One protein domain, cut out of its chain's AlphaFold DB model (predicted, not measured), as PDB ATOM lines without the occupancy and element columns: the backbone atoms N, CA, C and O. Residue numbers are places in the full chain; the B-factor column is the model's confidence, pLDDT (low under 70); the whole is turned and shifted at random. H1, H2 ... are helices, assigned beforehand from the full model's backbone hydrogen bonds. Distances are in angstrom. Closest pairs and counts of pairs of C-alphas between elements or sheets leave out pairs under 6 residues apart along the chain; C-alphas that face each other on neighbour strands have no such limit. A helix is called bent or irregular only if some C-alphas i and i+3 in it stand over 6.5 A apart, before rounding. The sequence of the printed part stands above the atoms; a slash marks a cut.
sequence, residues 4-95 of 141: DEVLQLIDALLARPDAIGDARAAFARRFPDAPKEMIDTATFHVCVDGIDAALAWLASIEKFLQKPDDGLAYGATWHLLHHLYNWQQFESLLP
ATOM      1  N   ASP A   4     151.753 197.492 224.370       96.56
ATOM      2  CA  ASP A   4     150.458 196.805 224.416       96.56
ATOM      3  C   ASP A   4     149.963 196.423 223.016       96.56
ATOM      4  O   ASP A   4     149.425 195.337 222.826       96.56
ATOM      5  N   GLU A   5     150.222 197.271 222.015       97.31
ATOM      6  CA  GLU A   5     149.921 196.970 220.609       97.31
ATOM      7  C   GLU A   5     150.762 195.784 220.110       97.31
ATOM      8  O   GLU A   5     150.248 194.915 219.413       97.31
ATOM      9  N   VAL A   6     152.045 195.709 220.497       96.12
ATOM     10  CA  VAL A   6     152.917 194.566 220.166       96.12
ATOM     11  C   VAL A   6     152.356 193.271 220.756       96.12
ATOM     12  O   VAL A   6     152.255 192.276 220.044       96.12
ATOM     13  N   LEU A   7     151.974 193.281 222.036       96.69
ATOM     14  CA  LEU A   7     151.444 192.096 222.715       96.69
ATOM     15  C   LEU A   7     150.126 191.627 222.091       96.69
ATOM     16  O   LEU A   7     149.986 190.443 221.811       96.69
ATOM     17  N   GLN A   8     149.219 192.550 221.763       97.31
ATOM     18  CA  GLN A   8     147.970 192.217 221.067       97.31
ATOM     19  C   GLN A   8     148.210 191.548 219.708       97.31
ATOM     20  O   GLN A   8     147.486 190.626 219.337       97.31
ATOM     21  N   LEU A   9     149.222 191.994 218.956       96.38
ATOM     22  CA  LEU A   9     149.580 191.377 217.677       96.38
ATOM     23  C   LEU A   9     150.192 189.985 217.855       96.38
ATOM     24  O   LEU A   9     149.891 189.095 217.063       96.38
ATOM     25  N   ILE A  10     151.024 189.792 218.883       94.88
ATOM     26  CA  ILE A  10     151.580 188.476 219.223       94.88
ATOM     27  C   ILE A  10     150.447 187.523 219.614       94.88
ATOM     28  O   ILE A  10     150.359 186.436 219.053       94.88
ATOM     29  N   ASP A  11     149.532 187.946 220.484       96.19
ATOM     30  CA  ASP A  11     148.381 187.132 220.889       96.19
ATOM     31  C   ASP A  11     147.511 186.756 219.681       96.19
ATOM     32  O   ASP A  11     147.128 185.598 219.514       96.19
ATOM     33  N   ALA A  12     147.248 187.713 218.783       96.06
ATOM     34  CA  ALA A  12     146.500 187.465 217.554       96.06
ATOM     35  C   ALA A  12     147.225 186.509 216.587       96.06
ATOM     36  O   ALA A  12     146.569 185.747 215.876       96.06
ATOM     37  N   LEU A  13     148.561 186.546 216.540       94.31
ATOM     38  CA  LEU A  13     149.371 185.611 215.758       94.31
ATOM     39  C   LEU A  13     149.285 184.193 216.334       94.31
ATOM     40  O   LEU A  13     149.022 183.258 215.584       94.31
ATOM     41  N   LEU A  14     149.454 184.041 217.651       94.31
ATOM     42  CA  LEU A  14     149.426 182.742 218.334       94.31
ATOM     43  C   LEU A  14     148.034 182.097 218.328       94.31
ATOM     44  O   LEU A  14     147.919 180.875 218.310       94.31
ATOM     45  N   ALA A  15     146.972 182.905 218.312       95.06
ATOM     46  CA  ALA A  15     145.593 182.427 218.245       95.06
ATOM     47  C   ALA A  15     145.109 182.108 216.816       95.06
ATOM     48  O   ALA A  15     143.961 181.691 216.636       95.06
ATOM     49  N   ARG A  16     145.931 182.338 215.783       94.12
ATOM     50  CA  ARG A  16     145.516 182.213 214.382       94.12
ATOM     51  C   ARG A  16     145.324 180.737 213.981       94.12
ATOM     52  O   ARG A  16     146.292 179.982 214.019       94.12
ATOM     53  N   PRO A  17     144.126 180.323 213.513       91.62
ATOM     54  CA  PRO A  17     143.853 178.917 213.189       91.62
ATOM     55  C   PRO A  17     144.664 178.351 212.016       91.62
ATOM     56  O   PRO A  17     145.010 177.174 212.035       91.62
ATOM     57  N   ASP A  18     144.962 179.171 211.002       93.88
ATOM     58  CA  ASP A  18     145.756 178.779 209.828       93.88
ATOM     59  C   ASP A  18     146.919 179.753 209.590       93.88
ATOM     60  O   ASP A  18     147.041 180.404 208.552       93.88
ATOM     61  N   ALA A  19     147.790 179.882 210.595       90.88
ATOM     62  CA  ALA A  19     148.958 180.756 210.503       90.88
ATOM     63  C   ALA A  19     149.879 180.395 209.325       90.88
ATOM     64  O   ALA A  19     150.464 181.282 208.709       90.88
ATOM     65  N   ILE A  20     149.975 179.107 208.980       93.00
ATOM     66  CA  ILE A  20     150.847 178.617 207.908       93.00
ATOM     67  C   ILE A  20     150.284 178.987 206.534       93.00
ATOM     68  O   ILE A  20     151.027 179.491 205.689       93.00
ATOM     69  N   GLY A  21     148.993 178.744 206.290       95.31
ATOM     70  CA  GLY A  21     148.335 179.114 205.038       95.31
ATOM     71  C   GLY A  21     148.373 180.621 204.805       95.31
ATOM     72  O   GLY A  21     148.787 181.072 203.732       95.31
ATOM     73  N   ASP A  22     148.056 181.399 205.841       95.56
ATOM     74  CA  ASP A  22     148.096 182.860 205.791       95.56
ATOM     75  C   ASP A  22     149.515 183.392 205.543       95.56
ATOM     76  O   ASP A  22     149.702 184.302 204.728       95.56
ATOM     77  N   ALA A  23     150.530 182.809 206.192       94.69
ATOM     78  CA  ALA A  23     151.928 183.176 205.981       94.69
ATOM     79  C   ALA A  23     152.384 182.880 204.548       94.69
ATOM     80  O   ALA A  23     152.943 183.766 203.898       94.69
ATOM     81  N   ARG A  24     152.085 181.689 204.007       95.75
ATOM     82  CA  ARG A  24     152.398 181.356 202.605       95.75
ATOM     83  C   ARG A  24     151.770 182.351 201.637       95.75
ATOM     84  O   ARG A  24     152.450 182.835 200.736       95.75
ATOM     85  N   ALA A  25     150.490 182.673 201.829       96.31
ATOM     86  CA  ALA A  25     149.784 183.638 200.991       96.31
ATOM     87  C   ALA A  25     150.399 185.043 201.099       96.31
ATOM     88  O   ALA A  25     150.558 185.735 200.090       96.31
ATOM     89  N   ALA A  26     150.788 185.463 202.306       95.88
ATOM     90  CA  ALA A  26     151.434 186.749 202.533       95.88
ATOM     91  C   ALA A  26     152.818 186.829 201.867       95.88
ATOM     92  O   ALA A  26     153.097 187.814 201.179       95.88
ATOM     93  N   PHE A  27     153.648 185.791 202.016       93.81
ATOM     94  CA  PHE A  27     154.961 185.703 201.379       93.81
ATOM     95  C   PHE A  27     154.843 185.683 199.854       93.81
ATOM     96  O   PHE A  27     155.496 186.490 199.199       93.81
ATOM     97  N   ALA A  28     153.962 184.854 199.289       92.38
ATOM     98  CA  ALA A  28     153.748 184.793 197.842       92.38
ATOM     99  C   ALA A  28     153.263 186.136 197.270       92.38
ATOM    100  O   ALA A  28     153.689 186.552 196.198       92.38
ATOM    101  N   ARG A  29     152.412 186.862 198.006       93.25
ATOM    102  CA  ARG A  29     151.965 188.204 197.605       93.25
ATOM    103  C   ARG A  29     153.091 189.239 197.659       93.25
ATOM    104  O   ARG A  29     153.133 190.130 196.818       93.25
ATOM    105  N   ARG A  30     153.962 189.172 198.669       91.38
ATOM    106  CA  ARG A  30     155.071 190.125 198.840       91.38
ATOM    107  C   ARG A  30     156.222 189.864 197.867       91.38
ATOM    108  O   ARG A  30     156.906 190.818 197.487       91.38
ATOM    109  N   PHE A  31     156.412 188.600 197.500       86.50
ATOM    110  CA  PHE A  31     157.507 188.091 196.683       86.50
ATOM    111  C   PHE A  31     156.956 187.224 195.535       86.50
ATOM    112  O   PHE A  31     157.100 186.002 195.566       86.50
ATOM    113  N   PRO A  32     156.300 187.840 194.535       83.75
ATOM    114  CA  PRO A  32     155.591 187.111 193.479       83.75
ATOM    115  C   PRO A  32     156.506 186.247 192.602       83.75
ATOM    116  O   PRO A  32     156.057 185.229 192.080       83.75
ATOM    117  N   ASP A  33     157.782 186.618 192.484       79.31
ATOM    118  CA  ASP A  33     158.768 185.919 191.650       79.31
ATOM    119  C   ASP A  33     159.581 184.870 192.428       79.31
ATOM    120  O   ASP A  33     160.433 184.181 191.863       79.31
ATOM    121  N   ALA A  34     159.347 184.731 193.738       82.31
ATOM    122  CA  ALA A  34     160.073 183.762 194.546       82.31
ATOM    123  C   ALA A  34     159.616 182.326 194.223       82.31
ATOM    124  O   ALA A  34     158.415 182.038 194.232       82.31
ATOM    125  N   PRO A  35     160.553 181.381 194.015       83.88
ATOM    126  CA  PRO A  35     160.227 179.967 193.886       83.88
ATOM    127  C   PRO A  35     159.419 179.451 195.079       83.88
ATOM    128  O   PRO A  35     159.678 179.825 196.227       83.88
ATOM    129  N   LYS A  36     158.499 178.512 194.825       86.38
ATOM    130  CA  LYS A  36     157.641 177.918 195.861       86.38
ATOM    131  C   LYS A  36     158.443 177.397 197.053       86.38
ATOM    132  O   LYS A  36     158.032 177.598 198.191       86.38
ATOM    133  N   GLU A  37     159.587 176.757 196.821       85.94
ATOM    134  CA  GLU A  37     160.372 176.216 197.934       85.94
ATOM    135  C   GLU A  37     160.996 177.327 198.783       85.94
ATOM    136  O   GLU A  37     161.127 177.146 199.983       85.94
ATOM    137  N   MET A  38     161.342 178.481 198.198       86.25
ATOM    138  CA  MET A  38     161.821 179.624 198.982       86.25
ATOM    139  C   MET A  38     160.699 180.190 199.859       86.25
ATOM    140  O   MET A  38     160.938 180.505 201.020       86.25
ATOM    141  N   ILE A  39     159.470 180.257 199.335       91.00
ATOM    142  CA  ILE A  39     158.284 180.649 200.111       91.00
ATOM    143  C   ILE A  39     158.021 179.660 201.252       91.00
ATOM    144  O   ILE A  39     157.757 180.078 202.379       91.00
ATOM    145  N   ASP A  40     158.110 178.355 200.985       90.81
ATOM    146  CA  ASP A  40     157.943 177.319 202.007       90.81
ATOM    147  C   ASP A  40     159.035 177.412 203.087       90.81
ATOM    148  O   ASP A  40     158.720 177.340 204.276       90.81
ATOM    149  N   THR A  41     160.294 177.649 202.701       90.56
ATOM    150  CA  THR A  41     161.412 177.874 203.630       90.56
ATOM    151  C   THR A  41     161.186 179.120 204.487       90.56
ATOM    152  O   THR A  41     161.253 179.027 205.712       90.56
ATOM    153  N   ALA A  42     160.858 180.270 203.890       92.38
ATOM    154  CA  ALA A  42     160.570 181.497 204.637       92.38
ATOM    155  C   ALA A  42     159.399 181.301 205.609       92.38
ATOM    156  O   ALA A  42     159.486 181.665 206.781       92.38
ATOM    157  N   THR A  43     158.333 180.641 205.152       94.75
ATOM    158  CA  THR A  43     157.179 180.309 205.994       94.75
ATOM    159  C   THR A  43     157.598 179.463 207.190       94.75
ATOM    160  O   THR A  43     157.222 179.778 208.317       94.75
ATOM    161  N   PHE A  44     158.389 178.411 206.967       94.19
ATOM    162  CA  PHE A  44     158.846 177.538 208.041       94.19
ATOM    163  C   PHE A  44     159.684 178.301 209.072       94.19
ATOM    164  O   PHE A  44     159.384 178.255 210.266       94.19
ATOM    165  N   HIS A  45     160.699 179.041 208.617       95.69
ATOM    166  CA  HIS A  45     161.623 179.704 209.531       95.69
ATOM    167  C   HIS A  45     161.038 180.931 210.228       95.69
ATOM    168  O   HIS A  45     161.534 181.269 211.293       95.69
ATOM    169  N   VAL A  46     160.008 181.582 209.681       94.25
ATOM    170  CA  VAL A  46     159.414 182.782 210.295       94.25
ATOM    171  C   VAL A  46     158.131 182.463 211.060       94.25
ATOM    172  O   VAL A  46     157.925 182.997 212.146       94.25
ATOM    173  N   CYS A  47     157.265 181.607 210.514       92.56
ATOM    174  CA  CYS A  47     155.885 181.452 210.986       92.56
ATOM    175  C   CYS A  47     155.535 180.055 211.509       92.56
ATOM    176  O   CYS A  47     154.453 179.897 212.066       92.56
ATOM    177  N   VAL A  48     156.401 179.052 211.325       89.50
ATOM    178  CA  VAL A  48     156.202 177.708 211.896       89.50
ATOM    179  C   VAL A  48     157.123 177.526 213.095       89.50
ATOM    180  O   VAL A  48     156.681 177.652 214.226       89.50
ATOM    181  N   ASP A  49     158.414 177.306 212.856       94.62
ATOM    182  CA  ASP A  49     159.376 176.953 213.910       94.62
ATOM    183  C   ASP A  49     160.048 178.197 214.521       94.62
ATOM    184  O   ASP A  49     160.430 178.214 215.688       94.62
ATOM    185  N   GLY A  50     160.120 179.302 213.768       95.31
ATOM    186  CA  GLY A  50     160.692 180.561 214.261       95.31
ATOM    187  C   GLY A  50     159.928 181.187 215.426       95.31
ATOM    188  O   GLY A  50     160.544 181.764 216.323       95.31
ATOM    189  N   ILE A  51     158.596 181.055 215.438       94.62
ATOM    190  CA  ILE A  51     157.754 181.548 216.536       94.62
ATOM    191  C   ILE A  51     158.069 180.766 217.812       94.62
ATOM    192  O   ILE A  51     158.337 181.372 218.850       94.62
ATOM    193  N   ASP A  52     158.104 179.438 217.722       94.50
ATOM    194  CA  ASP A  52     158.409 178.572 218.858       94.50
ATOM    195  C   ASP A  52     159.832 178.809 219.377       94.50
ATOM    196  O   ASP A  52     160.036 178.925 220.588       94.50
ATOM    197  N   ALA A  53     160.806 178.991 218.481       97.25
ATOM    198  CA  ALA A  53     162.173 179.353 218.848       97.25
ATOM    199  C   ALA A  53     162.240 180.699 219.595       97.25
ATOM    200  O   ALA A  53     162.936 180.823 220.608       97.25
ATOM    201  N   ALA A  54     161.486 181.709 219.143       97.00
ATOM    202  CA  ALA A  54     161.416 183.011 219.803       97.00
ATOM    203  C   ALA A  54     160.760 182.920 221.190       97.00
ATOM    204  O   ALA A  54     161.282 183.478 222.158       97.00
ATOM    205  N   LEU A  55     159.654 182.182 221.314       96.69
ATOM    206  CA  LEU A  55     158.979 181.954 222.594       96.69
ATOM    207  C   LEU A  55     159.863 181.175 223.574       96.69
ATOM    208  O   LEU A  55     159.956 181.546 224.745       96.69
ATOM    209  N   ALA A  56     160.554 180.135 223.104       96.94
ATOM    210  CA  ALA A  56     161.488 179.358 223.913       96.94
ATOM    211  C   ALA A  56     162.647 180.223 224.427       96.94
ATOM    212  O   ALA A  56     163.058 180.092 225.584       96.94
ATOM    213  N   TRP A  57     163.147 181.142 223.602       97.94
ATOM    214  CA  TRP A  57     164.178 182.090 224.006       97.94
ATOM    215  C   TRP A  57     163.665 183.116 225.030       97.94
ATOM    216  O   TRP A  57     164.323 183.331 226.047       97.94
ATOM    217  N   LEU A  58     162.464 183.679 224.850       97.19
ATOM    218  CA  LEU A  58     161.841 184.561 225.850       97.19
ATOM    219  C   LEU A  58     161.619 183.841 227.189       97.19
ATOM    220  O   LEU A  58     161.935 184.382 228.249       97.19
ATOM    221  N   ALA A  59     161.144 182.595 227.150       97.00
ATOM    222  CA  ALA A  59     160.985 181.769 228.343       97.00
ATOM    223  C   ALA A  59     162.335 181.448 229.013       97.00
ATOM    224  O   ALA A  59     162.412 181.371 230.238       97.00
ATOM    225  N   SER A  60     163.402 181.271 228.228       96.94
ATOM    226  CA  SER A  60     164.770 181.095 228.733       96.94
ATOM    227  C   SER A  60     165.258 182.332 229.495       96.94
ATOM    228  O   SER A  60     165.838 182.193 230.570       96.94
ATOM    229  N   ILE A  61     164.961 183.538 228.995       97.38
ATOM    230  CA  ILE A  61     165.288 184.793 229.689       97.38
ATOM    231  C   ILE A  61     164.565 184.872 231.033       97.38
ATOM    232  O   ILE A  61     165.204 185.137 232.046       97.38
ATOM    233  N   GLU A  62     163.259 184.605 231.066       97.69
ATOM    234  CA  GLU A  62     162.493 184.642 232.319       97.69
ATOM    235  C   GLU A  62     163.036 183.638 233.346       97.69
ATOM    236  O   GLU A  62     163.242 183.978 234.509       97.69
ATOM    237  N   LYS A  63     163.359 182.412 232.913       96.56
ATOM    238  CA  LYS A  63     163.980 181.402 233.784       96.56
ATOM    239  C   LYS A  63     165.323 181.868 234.338       96.56
ATOM    240  O   LYS A  63     165.573 181.699 235.529       96.56
ATOM    241  N   PHE A  64     166.158 182.483 233.505       96.75
ATOM    242  CA  PHE A  64     167.428 183.056 233.942       96.75
ATOM    243  C   PHE A  64     167.228 184.171 234.980       96.75
ATOM    244  O   PHE A  64     167.947 184.212 235.973       96.75
ATOM    245  N   LEU A  65     166.228 185.042 234.803       97.38
ATOM    246  CA  LEU A  65     165.916 186.096 235.777       97.38
ATOM    247  C   LEU A  65     165.461 185.530 237.128       97.38
ATOM    248  O   LEU A  65     165.794 186.092 238.172       97.38
ATOM    249  N   GLN A  66     164.729 184.416 237.119       97.31
ATOM    250  CA  GLN A  66     164.305 183.727 238.338       97.31
ATOM    251  C   GLN A  66     165.457 182.970 239.016       97.31
ATOM    252  O   GLN A  66     165.507 182.909 240.245       97.31
ATOM    253  N   LYS A  67     166.374 182.386 238.233       96.88
ATOM    254  CA  LYS A  67     167.494 181.577 238.730       96.88
ATOM    255  C   LYS A  67     168.767 181.777 237.884       96.88
ATOM    256  O   LYS A  67     169.053 180.969 236.998       96.88
ATOM    257  N   PRO A  68     169.573 182.814 238.182       95.31
ATOM    258  CA  PRO A  68     170.728 183.183 237.359       95.31
ATOM    259  C   PRO A  68     171.818 182.110 237.242       95.31
ATOM    260  O   PRO A  68     172.499 182.046 236.220       95.31
ATOM    261  N   ASP A  69     171.963 181.247 238.253       96.38
ATOM    262  CA  ASP A  69     172.971 180.175 238.279       96.38
ATOM    263  C   ASP A  69     172.764 179.118 237.181       96.38
ATOM    264  O   ASP A  69     173.709 178.424 236.808       96.38
ATOM    265  N   ASP A  70     171.548 179.008 236.631       90.31
ATOM    266  CA  ASP A  70     171.250 178.093 235.522       90.31
ATOM    267  C   ASP A  70     171.736 178.645 234.166       90.31
ATOM    268  O   ASP A  70     171.798 177.910 233.176       90.31
ATOM    269  N   GLY A  71     172.114 179.929 234.116       90.94
ATOM    270  CA  GLY A  71     172.521 180.618 232.898       90.94
ATOM    271  C   GLY A  71     171.394 180.757 231.869       90.94
ATOM    272  O   GLY A  71     170.244 180.374 232.085       90.94
ATOM    273  N   LEU A  72     171.725 181.333 230.713       91.06
ATOM    274  CA  LEU A  72     170.818 181.350 229.565       91.06
ATOM    275  C   LEU A  72     170.923 180.029 228.801       91.06
ATOM    276  O   LEU A  72     172.023 179.567 228.490       91.06
ATOM    277  N   ALA A  73     169.780 179.447 228.433       91.44
ATOM    278  CA  ALA A  73     169.750 178.204 227.673       91.44
ATOM    279  C   ALA A  73     170.347 178.401 226.268       91.44
ATOM    280  O   ALA A  73     169.696 178.925 225.363       91.44
ATOM    281  N   TYR A  74     171.583 177.932 226.080       90.62
ATOM    282  CA  TYR A  74     172.337 178.048 224.826       90.62
ATOM    283  C   TYR A  74     171.571 177.496 223.614       90.62
ATOM    284  O   TYR A  74     171.566 178.116 222.554       90.62
ATOM    285  N   GLY A  75     170.873 176.367 223.788       93.25
ATOM    286  CA  GLY A  75     170.067 175.754 222.730       93.25
ATOM    287  C   GLY A  75     168.936 176.657 222.233       93.25
ATOM    288  O   GLY A  75     168.765 176.792 221.027       93.25
ATOM    289  N   ALA A  76     168.223 177.340 223.136       94.19
ATOM    290  CA  ALA A  76     167.146 178.259 222.757       94.19
ATOM    291  C   ALA A  76     167.687 179.472 221.982       94.19
ATOM    292  O   ALA A  76     167.097 179.895 220.992       94.19
ATOM    293  N   THR A  77     168.847 179.995 222.392       94.69
ATOM    294  CA  THR A  77     169.519 181.092 221.681       94.69
ATOM    295  C   THR A  77     169.923 180.682 220.267       94.69
ATOM    296  O   THR A  77     169.621 181.399 219.317       94.69
ATOM    297  N   TRP A  78     170.579 179.531 220.099       95.62
ATOM    298  CA  TRP A  78     171.001 179.076 218.771       95.62
ATOM    299  C   TRP A  78     169.847 178.708 217.860       95.62
ATOM    300  O   TRP A  78     169.920 178.980 216.665       95.62
ATOM    301  N   HIS A  79     168.784 178.126 218.415       96.62
ATOM    302  CA  HIS A  79     167.577 177.827 217.655       96.62
ATOM    303  C   HIS A  79     166.978 179.115 217.084       96.62
ATOM    304  O   HIS A  79     166.784 179.202 215.873       96.62
ATOM    305  N   LEU A  80     166.820 180.164 217.901       97.19
ATOM    306  CA  LEU A  80     166.351 181.467 217.420       97.19
ATOM    307  C   LEU A  80     167.292 182.072 216.364       97.19
ATOM    308  O   LEU A  80     166.833 182.486 215.301       97.19
ATOM    309  N   LEU A  81     168.606 182.088 216.618       95.56
ATOM    310  CA  LEU A  81     169.589 182.625 215.669       95.56
ATOM    311  C   LEU A  81     169.555 181.899 214.323       95.56
ATOM    312  O   LEU A  81     169.635 182.542 213.280       95.56
ATOM    313  N   HIS A  82     169.394 180.578 214.333       94.69
ATOM    314  CA  HIS A  82     169.246 179.778 213.125       94.69
ATOM    315  C   HIS A  82     168.051 180.238 212.274       94.69
ATOM    316  O   HIS A  82     168.186 180.383 211.059       94.69
ATOM    317  N   HIS A  83     166.895 180.514 212.884       96.81
ATOM    318  CA  HIS A  83     165.721 181.000 212.148       96.81
ATOM    319  C   HIS A  83     165.904 182.417 211.609       96.81
ATOM    320  O   HIS A  83     165.600 182.665 210.442       96.81
ATOM    321  N   LEU A  84     166.461 183.322 212.417       93.88
ATOM    322  CA  LEU A  84     166.734 184.697 211.992       93.88
ATOM    323  C   LEU A  84     167.757 184.750 210.850       93.88
ATOM    324  O   LEU A  84     167.574 185.498 209.893       93.88
ATOM    325  N   TYR A  85     168.796 183.915 210.908       89.62
ATOM    326  CA  TYR A  85     169.794 183.811 209.848       89.62
ATOM    327  C   TYR A  85     169.193 183.285 208.539       89.62
ATOM    328  O   TYR A  85     169.447 183.847 207.477       89.62
ATOM    329  N   ASN A  86     168.361 182.240 208.594       88.62
ATOM    330  CA  ASN A  86     167.705 181.715 207.392       88.62
ATOM    331  C   ASN A  86     166.701 182.711 206.790       88.62
ATOM    332  O   ASN A  86     166.571 182.781 205.569       88.62
ATOM    333  N   TRP A  87     166.029 183.513 207.621       90.19
ATOM    334  CA  TRP A  87     165.223 184.634 207.135       90.19
ATOM    335  C   TRP A  87     166.083 185.664 206.389       90.19
ATOM    336  O   TRP A  87     165.771 186.018 205.254       90.19
ATOM    337  N   GLN A  88     167.210 186.074 206.974       86.19
ATOM    338  CA  GLN A  88     168.132 187.009 206.329       86.19
ATOM    339  C   GLN A  88     168.686 186.453 205.008       86.19
ATOM    340  O   GLN A  88     168.764 187.170 204.015       86.19
ATOM    341  N   GLN A  89     169.030 185.163 204.963       81.19
ATOM    342  CA  GLN A  89     169.458 184.487 203.735       81.19
ATOM    343  C   GLN A  89     168.368 184.514 202.657       81.19
ATOM    344  O   GLN A  89     168.665 184.781 201.495       81.19
ATOM    345  N   PHE A  90     167.101 184.292 203.023       84.88
ATOM    346  CA  PHE A  90     165.987 184.416 202.083       84.88
ATOM    347  C   PHE A  90     165.894 185.833 201.491       84.88
ATOM    348  O   PHE A  90     165.778 185.964 200.270       84.88
ATOM    349  N   GLU A  91     166.005 186.883 202.313       81.62
ATOM    350  CA  GLU A  91     165.993 188.279 201.839       81.62
ATOM    351  C   GLU A  91     167.179 188.600 200.917       81.62
ATOM    352  O   GLU A  91     166.993 189.245 199.885       81.62
ATOM    353  N   SER A  92     168.374 188.100 201.235       75.94
ATOM    354  CA  SER A  92     169.579 188.302 200.418       75.94
ATOM    355  C   SER A  92     169.540 187.557 199.081       75.94
ATOM    356  O   SER A  92     170.099 188.034 198.095       75.94
ATOM    357  N   LEU A  93     168.881 186.395 199.023       71.12
ATOM    358  CA  LEU A  93     168.825 185.556 197.820       71.12
ATOM    359  C   LEU A  93     167.653 185.884 196.895       71.12
ATOM    360  O   LEU A  93     167.675 185.498 195.728       71.12
ATOM    361  N   LEU A  94     166.648 186.609 197.382       71.69
ATOM    362  CA  LEU A  94     165.487 187.055 196.608       71.69
ATOM    363  C   LEU A  94     165.835 187.805 195.305       71.69
ATOM    364  O   LEU A  94     165.239 187.472 194.284       71.69
ATOM    365  N   PRO A  95     166.787 188.766 195.285       64.44
ATOM    366  CA  PRO A  95     167.156 189.496 194.067       64.44
ATOM    367  C   PRO A  95     167.768 188.629 192.960       64.44
ATOM    368  O   PRO A  95     167.656 188.978 191.789       64.44
TER     369      PRO A  95
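This is residues 4 to 95 of the 141 residues of an uncharacterized protein of Rhodopirellula sp. MGV (UniProt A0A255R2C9). A long helix, H3, bent but running nearly straight, makes the longest axis, and H4 folds back beside it as the second leg of a helical hairpin. H2 packs steeply on the first arm, H3a, on the side away from H4, and H1 extends away at the end of this row, its residues 4 to 9 sticking out. The printed part has 92 residues with four named helices, H1, H2, H3 and H4 in that order along the chain, and no named strand; its class is all helix. The whole is loose, with a radius of gyration of the C-alphas of 15.3 A, and elongated, spanning 49 by 27 by 19 A.

H3, residues 36 to 66, was assigned as one helix by its hydrogen bonds but is bent: C-alphas 46 and 49 are 6.9 A apart. Its arms, H3a, residues 36 to 46, and H3b, residues 49 to 66, run the same way at a shallow tilt of 13 degrees. H4, residues 74 to 93, touches H3b with residues 76 to 84 alone; the closest C-alphas are those of Ala 53 and Leu 80, 4.9 A apart. The two form a helical hairpin, running opposite ways at a tilt of 36 degrees, only just steep. H4 touches H3a with residues 83 to 90 alone, the closest C-alphas being those of His 45 and His 83 at 5.0 A; they run opposite ways at a shallow tilt of 34 degrees, only just short of steep. H2, residues 19 to 30, touches H3a at a steep tilt of 57 degrees, opposite ways, with the C-alphas of Arg 24 and Thr 43 closest at 6.0 A. H2 is apart from H3b and H4. H1, residues 4 to 14, touches no helix; it is close to H2 but not clearly touching, with the C-alphas of Leu 13 and Ala 19 closest at 7.2 A, and their lines are only just about perpendicular, at 70.5 degrees. In H1, H2, H3a, H3b and H4 every O i to N i+4 pair is within hydrogen-bond range.

H3a measures 15.3 A from first to last C-alpha, beginning at C-alpha 36 at (157.641, 177.918, 195.861). H3b measures 25.8 A and H4 28.2 A, the latter ending at C-alpha 93 at (168.825, 185.556, 197.820). H2 measures 16.2 A. H1 measures 15.4 A and begins at C-alpha 4 at (150.458, 196.805, 224.416).

The two C-alphas farthest apart are those of Asp 33 and Asp 69, at 49.1 A. The printed part has no cut. The links H1 to H2 and H2 to H3 are tight, and that from H3 to H4 is short. The mean pLDDT of the printed part is 92.2, and one printed residue, Pro 95, is under 70.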